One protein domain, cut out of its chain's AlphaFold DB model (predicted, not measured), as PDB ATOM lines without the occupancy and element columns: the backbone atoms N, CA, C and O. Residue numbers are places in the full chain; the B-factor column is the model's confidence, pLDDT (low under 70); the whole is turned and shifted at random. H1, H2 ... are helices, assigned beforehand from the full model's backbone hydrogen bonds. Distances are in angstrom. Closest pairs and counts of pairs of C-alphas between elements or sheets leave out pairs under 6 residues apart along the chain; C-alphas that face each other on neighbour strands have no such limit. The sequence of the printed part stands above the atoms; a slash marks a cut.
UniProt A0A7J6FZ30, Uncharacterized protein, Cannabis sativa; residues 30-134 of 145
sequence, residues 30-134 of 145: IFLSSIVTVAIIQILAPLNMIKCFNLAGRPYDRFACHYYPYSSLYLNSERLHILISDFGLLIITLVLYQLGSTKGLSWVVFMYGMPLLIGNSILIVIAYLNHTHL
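Overview. This is residues 30 to 134 of the 145 residues of an uncharacterized protein of Cannabis sativa (UniProt A0A7J6FZ30). What shape? It is a loose, flat frame: H1 crosses H4, which meets H3 as a V. What parts? It is all helix, 105 residues with four named helices, H1 to H4. The radius of gyration of the C-alphas is 17.2 A, the spans 49 by 42 by 19 A.

Arrangement. Which touch? H1, residues 30 to 44, touches H4, residues 105 to 131, closest at the C-alphas of Gln 42 and Leu 117, 7.1 A. H3, residues 76 to 103, forms a hairpin with H4, closest at the C-alphas of Gly 100 and Val 108, 6.0 A. And backbones? H3 has 22 of 24 O i to N i+4 pairs within hydrogen-bond range, H4 21 of 23.

Along the chain. Where? H1 begins at C-alpha 30 (-34.773, -1.500, 23.331) and H4 ends at C-alpha 131 (-20.305, -14.894, 27.582). How long? H3 measures 41.7 A, H4 36.5 A.

Size, cuts and confidence. Any cut? The printed part has none; the link from H2, residues 49 to 53, to H3 is long. Low pLDDT? Residues 30 to 53, for instance, are under 70.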
ATOM      1  N   ILE A  30     -35.622  -0.417  22.801       58.00
ATOM      2  CA  ILE A  30     -34.773  -1.500  23.331       58.00
ATOM      3  C   ILE A  30     -33.379  -0.961  23.663       58.00
ATOM      4  O   ILE A  30     -32.775  -1.358  24.655       58.00
ATOM      5  N   PHE A  31     -32.864  -0.028  22.862       57.28
ATOM      6  CA  PHE A  31     -31.558   0.578  23.111       57.28
ATOM      7  C   PHE A  31     -31.566   1.493  24.337       57.28
ATOM      8  O   PHE A  31     -30.712   1.348  25.211       57.28
ATOM      9  N   LEU A  32     -32.553   2.390  24.444       56.12
ATOM     10  CA  LEU A  32     -32.691   3.243  25.625       56.12
ATOM     11  C   LEU A  32     -32.967   2.420  26.887       56.12
ATOM     12  O   LEU A  32     -32.363   2.702  27.920       56.12
ATOM     13  N   SER A  33     -33.820   1.391  26.819       57.59
ATOM     14  CA  SER A  33     -34.070   0.528  27.978       57.59
ATOM     15  C   SER A  33     -32.813  -0.236  28.395       57.59
ATOM     16  O   SER A  33     -32.501  -0.278  29.580       57.59
ATOM     17  N   SER A  34     -32.026  -0.733  27.437       59.81
ATOM     18  CA  SER A  34     -30.760  -1.420  27.713       59.81
ATOM     19  C   SER A  34     -29.721  -0.489  28.341       59.81
ATOM     20  O   SER A  34     -29.055  -0.881  29.294       59.81
ATOM     21  N   ILE A  35     -29.607   0.759  27.871       63.19
ATOM     22  CA  ILE A  35     -28.706   1.756  28.471       63.19
ATOM     23  C   ILE A  35     -29.138   2.089  29.898       63.19
ATOM     24  O   ILE A  35     -28.293   2.157  30.787       63.19
ATOM     25  N   VAL A  36     -30.439   2.272  30.138       64.62
ATOM     26  CA  VAL A  36     -30.971   2.557  31.477       64.62
ATOM     27  C   VAL A  36     -30.737   1.374  32.417       64.62
ATOM     28  O   VAL A  36     -30.267   1.575  33.533       64.62
ATOM     29  N   THR A  37     -30.973   0.138  31.974       60.91
ATOM     30  CA  THR A  37     -30.699  -1.067  32.770       60.91
ATOM     31  C   THR A  37     -29.208  -1.227  33.065       60.91
ATOM     32  O   THR A  37     -28.846  -1.487  34.211       60.91
ATOM     33  N   VAL A  38     -28.332  -1.017  32.078       63.56
ATOM     34  CA  VAL A  38     -26.877  -1.060  32.286       63.56
ATOM     35  C   VAL A  38     -26.441   0.050  33.233       63.56
ATOM     36  O   VAL A  38     -25.670  -0.232  34.137       63.56
ATOM     37  N   ALA A  39     -26.968   1.271  33.116       63.88
ATOM     38  CA  ALA A  39     -26.668   2.368  34.035       63.88
ATOM     39  C   ALA A  39     -27.147   2.079  35.467       63.88
ATOM     40  O   ALA A  39     -26.429   2.371  36.418       63.88
ATOM     41  N   ILE A  40     -28.315   1.455  35.642       65.19
ATOM     42  CA  ILE A  40     -28.822   1.015  36.951       65.19
ATOM     43  C   ILE A  40     -27.904  -0.051  37.551       65.19
ATOM     44  O   ILE A  40     -27.514   0.072  38.709       65.19
ATOM     45  N   ILE A  41     -27.493  -1.052  36.766       62.53
ATOM     46  CA  ILE A  41     -26.496  -2.045  37.188       62.53
ATOM     47  C   ILE A  41     -25.171  -1.346  37.508       62.53
ATOM     48  O   ILE A  41     -24.554  -1.662  38.512       62.53
ATOM     49  N   GLN A  42     -24.772  -0.335  36.740       62.34
ATOM     50  CA  GLN A  42     -23.539   0.423  36.940       62.34
ATOM     51  C   GLN A  42     -23.566   1.390  38.107       62.34
ATOM     52  O   GLN A  42     -22.512   1.850  38.521       62.34
ATOM     53  N   ILE A  43     -24.737   1.736  38.620       62.31
ATOM     54  CA  ILE A  43     -24.877   2.566  39.812       62.31
ATOM     55  C   ILE A  43     -25.045   1.652  41.029       62.31
ATOM     56  O   ILE A  43     -24.391   1.875  42.038       62.31
ATOM     57  N   LEU A  44     -25.817   0.568  40.924       58.06
ATOM     58  CA  LEU A  44     -26.063  -0.383  42.016       58.06
ATOM     59  C   LEU A  44     -24.905  -1.366  42.263       58.06
ATOM     60  O   LEU A  44     -24.661  -1.734  43.411       58.06
ATOM     61  N   ALA A  45     -24.176  -1.792  41.228       54.47
ATOM     62  CA  ALA A  45     -23.036  -2.703  41.358       54.47
ATOM     63  C   ALA A  45     -21.827  -2.067  42.073       54.47
ATOM     64  O   ALA A  45     -21.234  -2.745  42.917       54.47
ATOM     65  N   PRO A  46     -21.452  -0.793  41.818       56.53
ATOM     66  CA  PRO A  46     -20.447  -0.105  42.622       56.53
ATOM     67  C   PRO A  46     -21.004   0.511  43.907       56.53
ATOM     68  O   PRO A  46     -20.230   0.710  44.841       56.53
ATOM     69  N   LEU A  47     -22.313   0.753  44.032       52.47
ATOM     70  CA  LEU A  47     -22.903   1.170  45.304       52.47
ATOM     71  C   LEU A  47     -23.107  -0.024  46.241       52.47
ATOM     72  O   LEU A  47     -24.220  -0.250  46.678       52.47
ATOM     73  N   ASN A  48     -22.042  -0.770  46.551       55.00
ATOM     74  CA  ASN A  48     -21.799  -1.548  47.777       55.00
ATOM     75  C   ASN A  48     -22.867  -2.527  48.317       55.00
ATOM     76  O   ASN A  48     -22.526  -3.347  49.156       55.00
ATOM     77  N   MET A  49     -24.117  -2.557  47.863       52.47
ATOM     78  CA  MET A  49     -25.203  -3.287  48.513       52.47
ATOM     79  C   MET A  49     -25.097  -4.788  48.250       52.47
ATOM     80  O   MET A  49     -25.254  -5.584  49.170       52.47
ATOM     81  N   ILE A  50     -24.736  -5.203  47.033       59.22
ATOM     82  CA  ILE A  50     -24.537  -6.632  46.737       59.22
ATOM     83  C   ILE A  50     -23.324  -7.187  47.501       59.22
ATOM     84  O   ILE A  50     -23.384  -8.310  47.995       59.22
ATOM     85  N   LYS A  51     -22.252  -6.397  47.656       59.84
ATOM     86  CA  LYS A  51     -21.037  -6.802  48.388       59.84
ATOM     87  C   LYS A  51     -21.205  -6.753  49.908       59.84
ATOM     88  O   LYS A  51     -20.669  -7.615  50.599       59.84
ATOM     89  N   CYS A  52     -21.932  -5.767  50.427       65.00
ATOM     90  CA  CYS A  52     -22.197  -5.625  51.859       65.00
ATOM     91  C   CYS A  52     -23.211  -6.648  52.373       65.00
ATOM     92  O   CYS A  52     -23.135  -7.026  53.536       65.00
ATOM     93  N   PHE A  53     -24.164  -7.066  51.534       66.00
ATOM     94  CA  PHE A  53     -25.317  -7.858  51.972       66.00
ATOM     95  C   PHE A  53     -25.470  -9.196  51.240       66.00
ATOM     96  O   PHE A  53     -26.493  -9.854  51.404       66.00
ATOM     97  N   ASN A  54     -24.483  -9.605  50.430       72.69
ATOM     98  CA  ASN A  54     -24.482 -10.881  49.702       72.69
ATOM     99  C   ASN A  54     -25.801 -11.148  48.941       72.69
ATOM    100  O   ASN A  54     -26.296 -12.270  48.899       72.69
ATOM    101  N   LEU A  55     -26.384 -10.103  48.337       69.00
ATOM    102  CA  LEU A  55     -27.746 -10.136  47.775       69.00
ATOM    103  C   LEU A  55     -27.928 -11.135  46.621       69.00
ATOM    104  O   LEU A  55     -29.045 -11.567  46.362       69.00
ATOM    105  N   ALA A  56     -26.846 -11.479  45.919       66.88
ATOM    106  CA  ALA A  56     -26.857 -12.381  44.765       66.88
ATOM    107  C   ALA A  56     -25.934 -13.604  44.942       66.88
ATOM    108  O   ALA A  56     -25.661 -14.316  43.978       66.88
ATOM    109  N   GLY A  57     -25.394 -13.817  46.146       68.38
ATOM    110  CA  GLY A  57     -24.455 -14.906  46.414       68.38
ATOM    111  C   GLY A  57     -25.116 -16.137  47.026       68.38
ATOM    112  O   GLY A  57     -26.317 -16.171  47.289       68.38
ATOM    113  N   ARG A  58     -24.310 -17.176  47.268       78.81
ATOM    114  CA  ARG A  58     -24.776 -18.378  47.974       78.81
ATOM    115  C   ARG A  58     -25.208 -18.035  49.407       78.81
ATOM    116  O   ARG A  58     -24.630 -17.118  49.993       78.81
ATOM    117  N   PRO A  59     -26.181 -18.759  49.983       79.00
ATOM    118  CA  PRO A  59     -26.510 -18.602  51.393       79.00
ATOM    119  C   PRO A  59     -25.321 -19.039  52.262       79.00
ATOM    120  O   PRO A  59     -24.637 -20.013  51.946       79.00
ATOM    121  N   TYR A  60     -25.090 -18.315  53.355       81.50
ATOM    122  CA  TYR A  60     -24.087 -18.635  54.369       81.50
ATOM    123  C   TYR A  60     -24.730 -18.592  55.756       81.50
ATOM    124  O   TYR A  60     -25.604 -17.766  56.006       81.50
ATOM    125  N   ASP A  61     -24.240 -19.422  56.678       81.81
ATOM    126  CA  ASP A  61     -24.755 -19.506  58.057       81.81
ATOM    127  C   ASP A  61     -24.466 -18.249  58.902       81.81
ATOM    128  O   ASP A  61     -24.984 -18.083  60.004       81.81
ATOM    129  N   ARG A  62     -23.595 -17.362  58.408       80.62
ATOM    130  CA  ARG A  62     -23.189 -16.111  59.057       80.62
ATOM    131  C   ARG A  62     -23.305 -14.952  58.078       80.62
ATOM    132  O   ARG A  62     -23.364 -15.146  56.869       80.62
ATOM    133  N   PHE A  63     -23.301 -13.732  58.616       79.12
ATOM    134  CA  PHE A  63     -23.377 -12.518  57.811       79.12
ATOM    135  C   PHE A  63     -22.237 -12.455  56.776       79.12
ATOM    136  O   PHE A  63     -21.045 -12.440  57.113       79.12
ATOM    137  N   ALA A  64     -22.621 -12.441  55.500       79.94
ATOM    138  CA  ALA A  64     -21.714 -12.425  54.366       79.94
ATOM    139  C   ALA A  64     -21.550 -10.990  53.850       79.94
ATOM    140  O   ALA A  64     -22.464 -10.431  53.248       79.94
ATOM    141  N   CYS A  65     -20.389 -10.391  54.114       82.00
ATOM    142  CA  CYS A  65     -20.064  -9.019  53.743       82.00
ATOM    143  C   CYS A  65     -18.592  -8.934  53.343       82.00
ATOM    144  O   CYS A  65     -17.713  -9.375  54.083       82.00
ATOM    145  N   HIS A  66     -18.324  -8.341  52.183       81.50
ATOM    146  CA  HIS A  66     -16.977  -8.206  51.619       81.50
ATOM    147  C   HIS A  66     -16.058  -7.300  52.461       81.50
ATOM    148  O   HIS A  66     -14.853  -7.501  52.491       81.50
ATOM    149  N   TYR A  67     -16.644  -6.333  53.171       83.31
ATOM    150  CA  TYR A  67     -15.940  -5.366  54.026       83.31
ATOM    151  C   TYR A  67     -15.831  -5.830  55.485       83.31
ATOM    152  O   TYR A  67     -15.435  -5.075  56.367       83.31
ATOM    153  N   TYR A  68     -16.255  -7.062  55.783       86.19
ATOM    154  CA  TYR A  68     -16.203  -7.607  57.132       86.19
ATOM    155  C   TYR A  68     -15.134  -8.706  57.220       86.19
ATOM    156  O   TYR A  68     -15.341  -9.796  56.681       86.19
ATOM    157  N   PRO A  69     -14.016  -8.492  57.944       86.50
ATOM    158  CA  PRO A  69     -12.918  -9.463  58.012       86.50
ATOM    159  C   PRO A  69     -13.313 -10.832  58.584       86.50
ATOM    160  O   PRO A  69     -12.675 -11.843  58.304       86.50
ATOM    161  N   TYR A  70     -14.365 -10.893  59.402       85.75
ATOM    162  CA  TYR A  70     -14.857 -12.150  59.976       85.75
ATOM    163  C   TYR A  70     -16.041 -12.733  59.197       85.75
ATOM    164  O   TYR A  70     -16.776 -13.571  59.724       85.75
ATOM    165  N   SER A  71     -16.246 -12.290  57.956       85.38
ATOM    166  CA  SER A  71     -17.259 -12.860  57.080       85.38
ATOM    167  C   SER A  71     -16.943 -14.316  56.730       85.38
ATOM    168  O   SER A  71     -15.785 -14.701  56.591       85.38
ATOM    169  N   SER A  72     -17.989 -15.120  56.528       83.44
ATOM    170  CA  SER A  72     -17.897 -16.505  56.046       83.44
ATOM    171  C   SER A  72     -17.337 -16.644  54.626       83.44
ATOM    172  O   SER A  72     -17.156 -17.764  54.160       83.44
ATOM    173  N   LEU A  73     -17.088 -15.526  53.939       82.88
ATOM    174  CA  LEU A  73     -16.535 -15.477  52.588       82.88
ATOM    175  C   LEU A  73     -15.026 -15.759  52.533       82.88
ATOM    176  O   LEU A  73     -14.543 -16.150  51.475       82.88
ATOM    177  N   TYR A  74     -14.295 -15.555  53.634       85.38
ATOM    178  CA  TYR A  74     -12.830 -15.507  53.619       85.38
ATOM    179  C   TYR A  74     -12.173 -16.447  54.615       85.38
ATOM    180  O   TYR A  74     -12.722 -16.761  55.679       85.38
ATOM    181  N   LEU A  75     -10.938 -16.832  54.302       87.50
ATOM    182  CA  LEU A  75     -10.074 -17.539  55.242       87.50
ATOM    183  C   LEU A  75      -9.463 -16.574  56.268       87.50
ATOM    184  O   LEU A  75      -9.287 -15.379  56.027       87.50
ATOM    185  N   ASN A  76      -9.062 -17.108  57.425       88.00
ATOM    186  CA  ASN A  76      -8.432 -16.318  58.493       88.00
ATOM    187  C   ASN A  76      -7.166 -15.570  58.026       88.00
ATOM    188  O   ASN A  76      -6.877 -14.491  58.536       88.00
ATOM    189  N   SER A  77      -6.427 -16.124  57.060       91.06
ATOM    190  CA  SER A  77      -5.212 -15.532  56.486       91.06
ATOM    191  C   SER A  77      -5.476 -14.314  55.594       91.06
ATOM    192  O   SER A  77      -4.594 -13.479  55.411       91.06
ATOM    193  N   GLU A  78      -6.684 -14.176  55.048       90.44
ATOM    194  CA  GLU A  78      -7.032 -13.106  54.101       90.44
ATOM    195  C   GLU A  78      -7.521 -11.835  54.807       90.44
ATOM    196  O   GLU A  78      -7.614 -10.771  54.200       90.44
ATOM    197  N   ARG A  79      -7.755 -11.908  56.122       90.56
ATOM    198  CA  ARG A  79      -8.299 -10.808  56.933       90.56
ATOM    199  C   ARG A  79      -7.495  -9.521  56.853       90.56
ATOM    200  O   ARG A  79      -8.075  -8.441  56.796       90.56
ATOM    201  N   LEU A  80      -6.168  -9.634  56.839       91.81
ATOM    202  CA  LEU A  80      -5.296  -8.466  56.721       91.81
ATOM    203  C   LEU A  80      -5.452  -7.776  55.362       91.81
ATOM    204  O   LEU A  80      -5.440  -6.551  55.308       91.81
ATOM    205  N   HIS A  81      -5.663  -8.534  54.285       91.38
ATOM    206  CA  HIS A  81      -5.858  -7.967  52.951       91.38
ATOM    207  C   HIS A  81      -7.176  -7.196  52.852       91.38
ATOM    208  O   HIS A  81      -7.209  -6.130  52.243       91.38
ATOM    209  N   ILE A  82      -8.233  -7.690  53.505       90.56
ATOM    210  CA  ILE A  82      -9.526  -6.995  53.591       90.56
ATOM    211  C   ILE A  82      -9.341  -5.649  54.292       90.56
ATOM    212  O   ILE A  82      -9.688  -4.615  53.734       90.56
ATOM    213  N   LEU A  83      -8.685  -5.641  55.456       90.75
ATOM    214  CA  LEU A  83      -8.419  -4.402  56.190       90.75
ATOM    215  C   LEU A  83      -7.592  -3.408  55.363       90.75
ATOM    216  O   LEU A  83      -7.923  -2.226  55.316       90.75
ATOM    217  N   ILE A  84      -6.538  -3.871  54.682       93.50
ATOM    218  CA  ILE A  84      -5.713  -3.021  53.807       93.50
ATOM    219  C   ILE A  84      -6.554  -2.430  52.667       93.50
ATOM    220  O   ILE A  84      -6.420  -1.244  52.357       93.50
ATOM    221  N   SER A  85      -7.439  -3.227  52.066       89.44
ATOM    222  CA  SER A  85      -8.367  -2.765  51.030       89.44
ATOM    223  C   SER A  85      -9.318  -1.686  51.561       89.44
ATOM    224  O   SER A  85      -9.486  -0.647  50.919       89.44
ATOM    225  N   ASP A  86      -9.891  -1.886  52.748       89.12
ATOM    226  CA  ASP A  86     -10.808  -0.934  53.385       89.12
ATOM    227  C   ASP A  86     -10.110   0.397  53.697       89.12
ATOM    228  O   ASP A  86     -10.651   1.475  53.430       89.12
ATOM    229  N   PHE A  87      -8.866   0.338  54.183       93.75
ATOM    230  CA  PHE A  87      -8.030   1.525  54.363       93.75
ATOM    231  C   PHE A  87      -7.754   2.242  53.040       93.75
ATOM    232  O   PHE A  87      -7.845   3.470  52.979       93.75
ATOM    233  N   GLY A  88      -7.464   1.503  51.968       91.25
ATOM    234  CA  GLY A  88      -7.293   2.073  50.631       91.25
ATOM    235  C   GLY A  88      -8.537   2.831  50.159       91.25
ATOM    236  O   GLY A  88      -8.428   3.956  49.667       91.25
ATOM    237  N   LEU A  89      -9.726   2.262  50.375       89.06
ATOM    238  CA  LEU A  89     -10.996   2.899  50.020       89.06
ATOM    239  C   LEU A  89     -11.233   4.196  50.808       89.06
ATOM    240  O   LEU A  89     -11.673   5.201  50.237       89.06
ATOM    241  N   LEU A  90     -10.910   4.193  52.102       91.56
ATOM    242  CA  LEU A  90     -10.993   5.376  52.956       91.56
ATOM    243  C   LEU A  90     -10.062   6.482  52.443       91.56
ATOM    244  O   LEU A  90     -10.500   7.619  52.268       91.56
ATOM    245  N   ILE A  91      -8.807   6.147  52.135       95.38
ATOM    246  CA  ILE A  91      -7.818   7.104  51.620       95.38
ATOM    247  C   ILE A  91      -8.296   7.730  50.306       95.38
ATOM    248  O   ILE A  91      -8.300   8.954  50.181       95.38
ATOM    249  N   ILE A  92      -8.748   6.923  49.341       91.44
ATOM    250  CA  ILE A  92      -9.246   7.439  48.055       91.44
ATOM    251  C   ILE A  92     -10.462   8.344  48.255       91.44
ATOM    252  O   ILE A  92     -10.559   9.393  47.619       91.44
ATOM    253  N   THR A  93     -11.359   7.989  49.174       89.81
ATOM    254  CA  THR A  93     -12.535   8.808  49.488       89.81
ATOM    255  C   THR A  93     -12.132  10.165  50.065       89.81
ATOM    256  O   THR A  93     -12.672  11.187  49.645       89.81
ATOM    257  N   LEU A  94     -11.146  10.209  50.966       94.56
ATOM    258  CA  LEU A  94     -10.616  11.466  51.505       94.56
ATOM    259  C   LEU A  94      -9.942  12.323  50.427       94.56
ATOM    260  O   LEU A  94     -10.165  13.533  50.380       94.56
ATOM    261  N   VAL A  95      -9.165  11.710  49.530       94.44
ATOM    262  CA  VAL A  95      -8.532  12.416  48.404       94.44
ATOM    263  C   VAL A  95      -9.589  13.017  47.476       94.44
ATOM    264  O   VAL A  95      -9.508  14.195  47.126       94.44
ATOM    265  N   LEU A  96     -10.615  12.246  47.108       90.44
ATOM    266  CA  LEU A  96     -11.714  12.730  46.270       90.44
ATOM    267  C   LEU A  96     -12.536  13.816  46.967       90.44
ATOM    268  O   LEU A  96     -12.932  14.780  46.313       90.44
ATOM    269  N   TYR A  97     -12.751  13.701  48.279       92.25
ATOM    270  CA  TYR A  97     -13.397  14.741  49.076       92.25
ATOM    271  C   TYR A  97     -12.600  16.047  49.016       92.25
ATOM    272  O   TYR A  97     -13.154  17.086  48.665       92.25
ATOM    273  N   GLN A  98     -11.288  15.995  49.251       95.94
ATOM    274  CA  GLN A  98     -10.431  17.177  49.198       95.94
ATOM    275  C   GLN A  98     -10.374  17.798  47.792       95.94
ATOM    276  O   GLN A  98     -10.423  19.024  47.644       95.94
ATOM    277  N   LEU A  99     -10.326  16.976  46.740       93.38
ATOM    278  CA  LEU A  99     -10.426  17.442  45.353       93.38
ATOM    279  C   LEU A  99     -11.789  18.084  45.069       93.38
ATOM    280  O   LEU A  99     -11.849  19.142  44.447       93.38
ATOM    281  N   GLY A 100     -12.876  17.501  45.569       94.38
ATOM    282  CA  GLY A 100     -14.223  18.057  45.458       94.38
ATOM    283  C   GLY A 100     -14.356  19.403  46.168       94.38
ATOM    284  O   GLY A 100     -14.924  20.335  45.602       94.38
ATOM    285  N   SER A 101     -13.770  19.545  47.358       94.25
ATOM    286  CA  SER A 101     -13.757  20.804  48.112       94.25
ATOM    287  C   SER A 101     -12.924  21.902  47.444       94.25
ATOM    288  O   SER A 101     -13.220  23.077  47.627       94.25
ATOM    289  N   THR A 102     -11.891  21.547  46.672       96.31
ATOM    290  CA  THR A 102     -10.970  22.522  46.053       96.31
ATOM    291  C   THR A 102     -11.292  22.849  44.595       96.31
ATOM    292  O   THR A 102     -11.083  23.980  44.162       96.31
ATOM    293  N   LYS A 103     -11.778  21.878  43.815       93.62
ATOM    294  CA  LYS A 103     -12.069  22.008  42.374       93.62
ATOM    295  C   LYS A 103     -13.564  21.980  42.053       93.62
ATOM    296  O   LYS A 103     -13.947  22.255  40.918       93.62
ATOM    297  N   GLY A 104     -14.399  21.666  43.039       92.88
ATOM    298  CA  GLY A 104     -15.834  21.480  42.878       92.88
ATOM    299  C   GLY A 104     -16.205  20.042  42.510       92.88
ATOM    300  O   GLY A 104     -15.456  19.318  41.852       92.88
ATOM    301  N   LEU A 105     -17.413  19.639  42.911       89.19
ATOM    302  CA  LEU A 105     -17.934  18.291  42.678       89.19
ATOM    303  C   LEU A 105     -18.020  17.950  41.183       89.19
ATOM    304  O   LEU A 105     -17.629  16.856  40.784       89.19
ATOM    305  N   SER A 106     -18.473  18.892  40.349       91.69
ATOM    306  CA  SER A 106     -18.589  18.684  38.901       91.69
ATOM    307  C   SER A 106     -17.252  18.298  38.278       91.69
ATOM    308  O   SER A 106     -17.197  17.373  37.476       91.69
ATOM    309  N   TRP A 107     -16.157  18.945  38.691       94.75
ATOM    310  CA  TRP A 107     -14.824  18.626  38.185       94.75
ATOM    311  C   TRP A 107     -14.428  17.180  38.509       94.75
ATOM    312  O   TRP A 107     -13.981  16.456  37.623       94.75
ATOM    313  N   VAL A 108     -14.668  16.722  39.744       90.56
ATOM    314  CA  VAL A 108     -14.395  15.333  40.151       90.56
ATOM    315  C   VAL A 108     -15.241  14.343  39.345       90.56
ATOM    316  O   VAL A 108     -14.730  13.324  38.878       90.56
ATOM    317  N   VAL A 109     -16.521  14.651  39.126       88.69
ATOM    318  CA  VAL A 109     -17.418  13.808  38.324       88.69
ATOM    319  C   VAL A 109     -16.946  13.719  36.872       88.69
ATOM    320  O   VAL A 109     -16.881  12.617  36.337       88.69
ATOM    321  N   PHE A 110     -16.571  14.828  36.235       91.31
ATOM    322  CA  PHE A 110     -16.114  14.810  34.842       91.31
ATOM    323  C   PHE A 110     -14.745  14.146  34.671       91.31
ATOM    324  O   PHE A 110     -14.539  13.425  33.697       91.31
ATOM    325  N   MET A 111     -13.821  14.351  35.612       91.31
ATOM    326  CA  MET A 111     -12.456  13.825  35.507       91.31
ATOM    327  C   MET A 111     -12.323  12.368  35.950       91.31
ATOM    328  O   MET A 111     -11.472  11.658  35.423       91.31
ATOM    329  N   TYR A 112     -13.144  11.911  36.898       88.25
ATOM    330  CA  TYR A 112     -13.052  10.555  37.453       88.25
ATOM    331  C   TYR A 112     -14.348   9.763  37.277       88.25
ATOM    332  O   TYR A 112     -14.310   8.631  36.802       88.25
ATOM    333  N   GLY A 113     -15.501  10.352  37.600       84.88
ATOM    334  CA  GLY A 113     -16.796   9.666  37.526       84.88
ATOM    335  C   GLY A 113     -17.167   9.210  36.111       84.88
ATOM    336  O   GLY A 113     -17.437   8.031  35.891       84.88
ATOM    337  N   MET A 114     -17.144  10.119  35.134       86.38
ATOM    338  CA  MET A 114     -17.498   9.820  33.744       86.38
ATOM    339  C   MET A 114     -16.559   8.793  33.094       86.38
ATOM    340  O   MET A 114     -17.076   7.818  32.542       86.38
ATOM    341  N   PRO A 115     -15.218   8.927  33.172       88.88
ATOM    342  CA  PRO A 115     -14.314   7.905  32.650       88.88
ATOM    343  C   PRO A 115     -14.543   6.527  33.272       88.88
ATOM    344  O   PRO A 115     -14.576   5.536  32.544       88.88
ATOM    345  N   LEU A 116     -14.766   6.457  34.592       83.81
ATOM    346  CA  LEU A 116     -15.072   5.200  35.276       83.81
ATOM    347  C   LEU A 116     -16.385   4.585  34.779       83.81
ATOM    348  O   LEU A 116     -16.421   3.391  34.486       83.81
ATOM    349  N   LEU A 117     -17.447   5.380  34.634       81.50
ATOM    350  CA  LEU A 117     -18.740   4.903  34.135       81.50
ATOM    351  C   LEU A 117     -18.642   4.385  32.698       81.50
ATOM    352  O   LEU A 117     -19.146   3.301  32.407       81.50
ATOM    353  N   ILE A 118     -17.980   5.126  31.807       84.00
ATOM    354  CA  ILE A 118     -17.821   4.740  30.398       84.00
ATOM    355  C   ILE A 118     -16.967   3.477  30.292       84.00
ATOM    356  O   ILE A 118     -17.398   2.501  29.677       84.00
ATOM    357  N   GLY A 119     -15.793   3.462  30.929       85.62
ATOM    358  CA  GLY A 119     -14.887   2.315  30.909       85.62
ATOM    359  C   GLY A 119     -15.552   1.057  31.459       85.62
ATOM    360  O   GLY A 119     -15.540   0.014  30.808       85.62
ATOM    361  N   ASN A 120     -16.226   1.163  32.604       82.44
ATOM    362  CA  ASN A 120     -16.944   0.035  33.182       82.44
ATOM    363  C   ASN A 120     -18.108  -0.419  32.277       82.44
ATOM    364  O   ASN A 120     -18.413  -1.608  32.203       82.44
ATOM    365  N   SER A 121     -18.770   0.499  31.557       79.19
ATOM    366  CA  SER A 121     -19.883   0.135  30.663       79.19
ATOM    367  C   SER A 121     -19.375  -0.679  29.479       79.19
ATOM    368  O   SER A 121     -19.983  -1.679  29.107       79.19
ATOM    369  N   ILE A 122     -18.213  -0.300  28.944       85.12
ATOM    370  CA  ILE A 122     -17.519  -1.069  27.912       85.12
ATOM    371  C   ILE A 122     -17.146  -2.457  28.444       85.12
ATOM    372  O   ILE A 122     -17.400  -3.444  27.759       85.12
ATOM    373  N   LEU A 123     -16.612  -2.563  29.667       83.75
ATOM    374  CA  LEU A 123     -16.266  -3.858  30.268       83.75
ATOM    375  C   LEU A 123     -17.479  -4.784  30.412       83.75
ATOM    376  O   LEU A 123     -17.384  -5.957  30.058       83.75
ATOM    377  N   ILE A 124     -18.623  -4.266  30.871       80.44
ATOM    378  CA  ILE A 124     -19.864  -5.051  30.962       80.44
ATOM    379  C   ILE A 124     -20.317  -5.523  29.586       80.44
ATOM    380  O   ILE A 124     -20.646  -6.696  29.425       80.44
ATOM    381  N   VAL A 125     -20.326  -4.632  28.592       81.62
ATOM    382  CA  VAL A 125     -20.736  -4.988  27.228       81.62
ATOM    383  C   VAL A 125     -19.809  -6.055  26.651       81.62
ATOM    384  O   VAL A 125     -20.293  -7.045  26.108       81.62
ATOM    385  N   ILE A 126     -18.494  -5.907  26.813       82.62
ATOM    386  CA  ILE A 126     -17.516  -6.905  26.361       82.62
ATOM    387  C   ILE A 126     -17.747  -8.245  27.064       82.62
ATOM    388  O   ILE A 126     -17.812  -9.272  26.395       82.62
ATOM    389  N   ALA A 127     -17.905  -8.255  28.390       80.50
ATOM    390  CA  ALA A 127     -18.153  -9.482  29.142       80.50
ATOM    391  C   ALA A 127     -19.453 -10.163  28.692       80.50
ATOM    392  O   ALA A 127     -19.456 -11.364  28.435       80.50
ATOM    393  N   TYR A 128     -20.534  -9.401  28.520       74.00
ATOM    394  CA  TYR A 128     -21.804  -9.911  28.007       74.00
ATOM    395  C   TYR A 128     -21.642 -10.548  26.621       74.00
ATOM    396  O   TYR A 128     -22.049 -11.690  26.412       74.00
ATOM    397  N   LEU A 129     -20.991  -9.852  25.684       81.12
ATOM    398  CA  LEU A 129     -20.765 -10.367  24.331       81.12
ATOM    399  C   LEU A 129     -19.895 -11.632  24.337       81.12
ATOM    400  O   LEU A 129     -20.209 -12.592  23.634       81.12
ATOM    401  N   ASN A 130     -18.858 -11.669  25.174       76.75
ATOM    402  CA  ASN A 130     -17.970 -12.824  25.302       76.75
ATOM    403  C   ASN A 130     -18.659 -14.037  25.950       76.75
ATOM    404  O   ASN A 130     -18.385 -15.171  25.562       76.75
ATOM    405  N   HIS A 131     -19.572 -13.822  26.901       66.12
ATOM    406  CA  HIS A 131     -20.305 -14.894  27.582       66.12
ATOM    407  C   HIS A 131     -21.547 -15.397  26.825       66.12
ATOM    408  O   HIS A 131     -22.174 -16.349  27.279       66.12
ATOM    409  N   THR A 132     -21.885 -14.822  25.662       60.34
ATOM    410  CA  THR A 132     -23.078 -15.210  24.874       60.34
ATOM    411  C   THR A 132     -22.727 -15.954  23.576       60.34
ATOM    412  O   THR A 132     -23.579 -16.150  22.708       60.34
ATOM    413  N   HIS A 133     -21.476 -16.384  23.389       63.50
ATOM    414  CA  HIS A 133     -21.109 -17.092  22.164       63.50
ATOM    415  C   HIS A 133     -21.739 -18.499  22.129       63.50
ATOM    416  O   HIS A 133     -21.357 -19.391  22.885       63.50
ATOM    417  N   LEU A 134     -22.692 -18.699  21.210       59.19
ATOM    418  CA  LEU A 134     -23.507 -19.920  21.066       59.19
ATOM    419  C   LEU A 134     -22.693 -21.210  20.866       59.19
ATOM    420  O   LEU A 134     -23.206 -22.291  21.125       59.19
TER     421      LEU A 134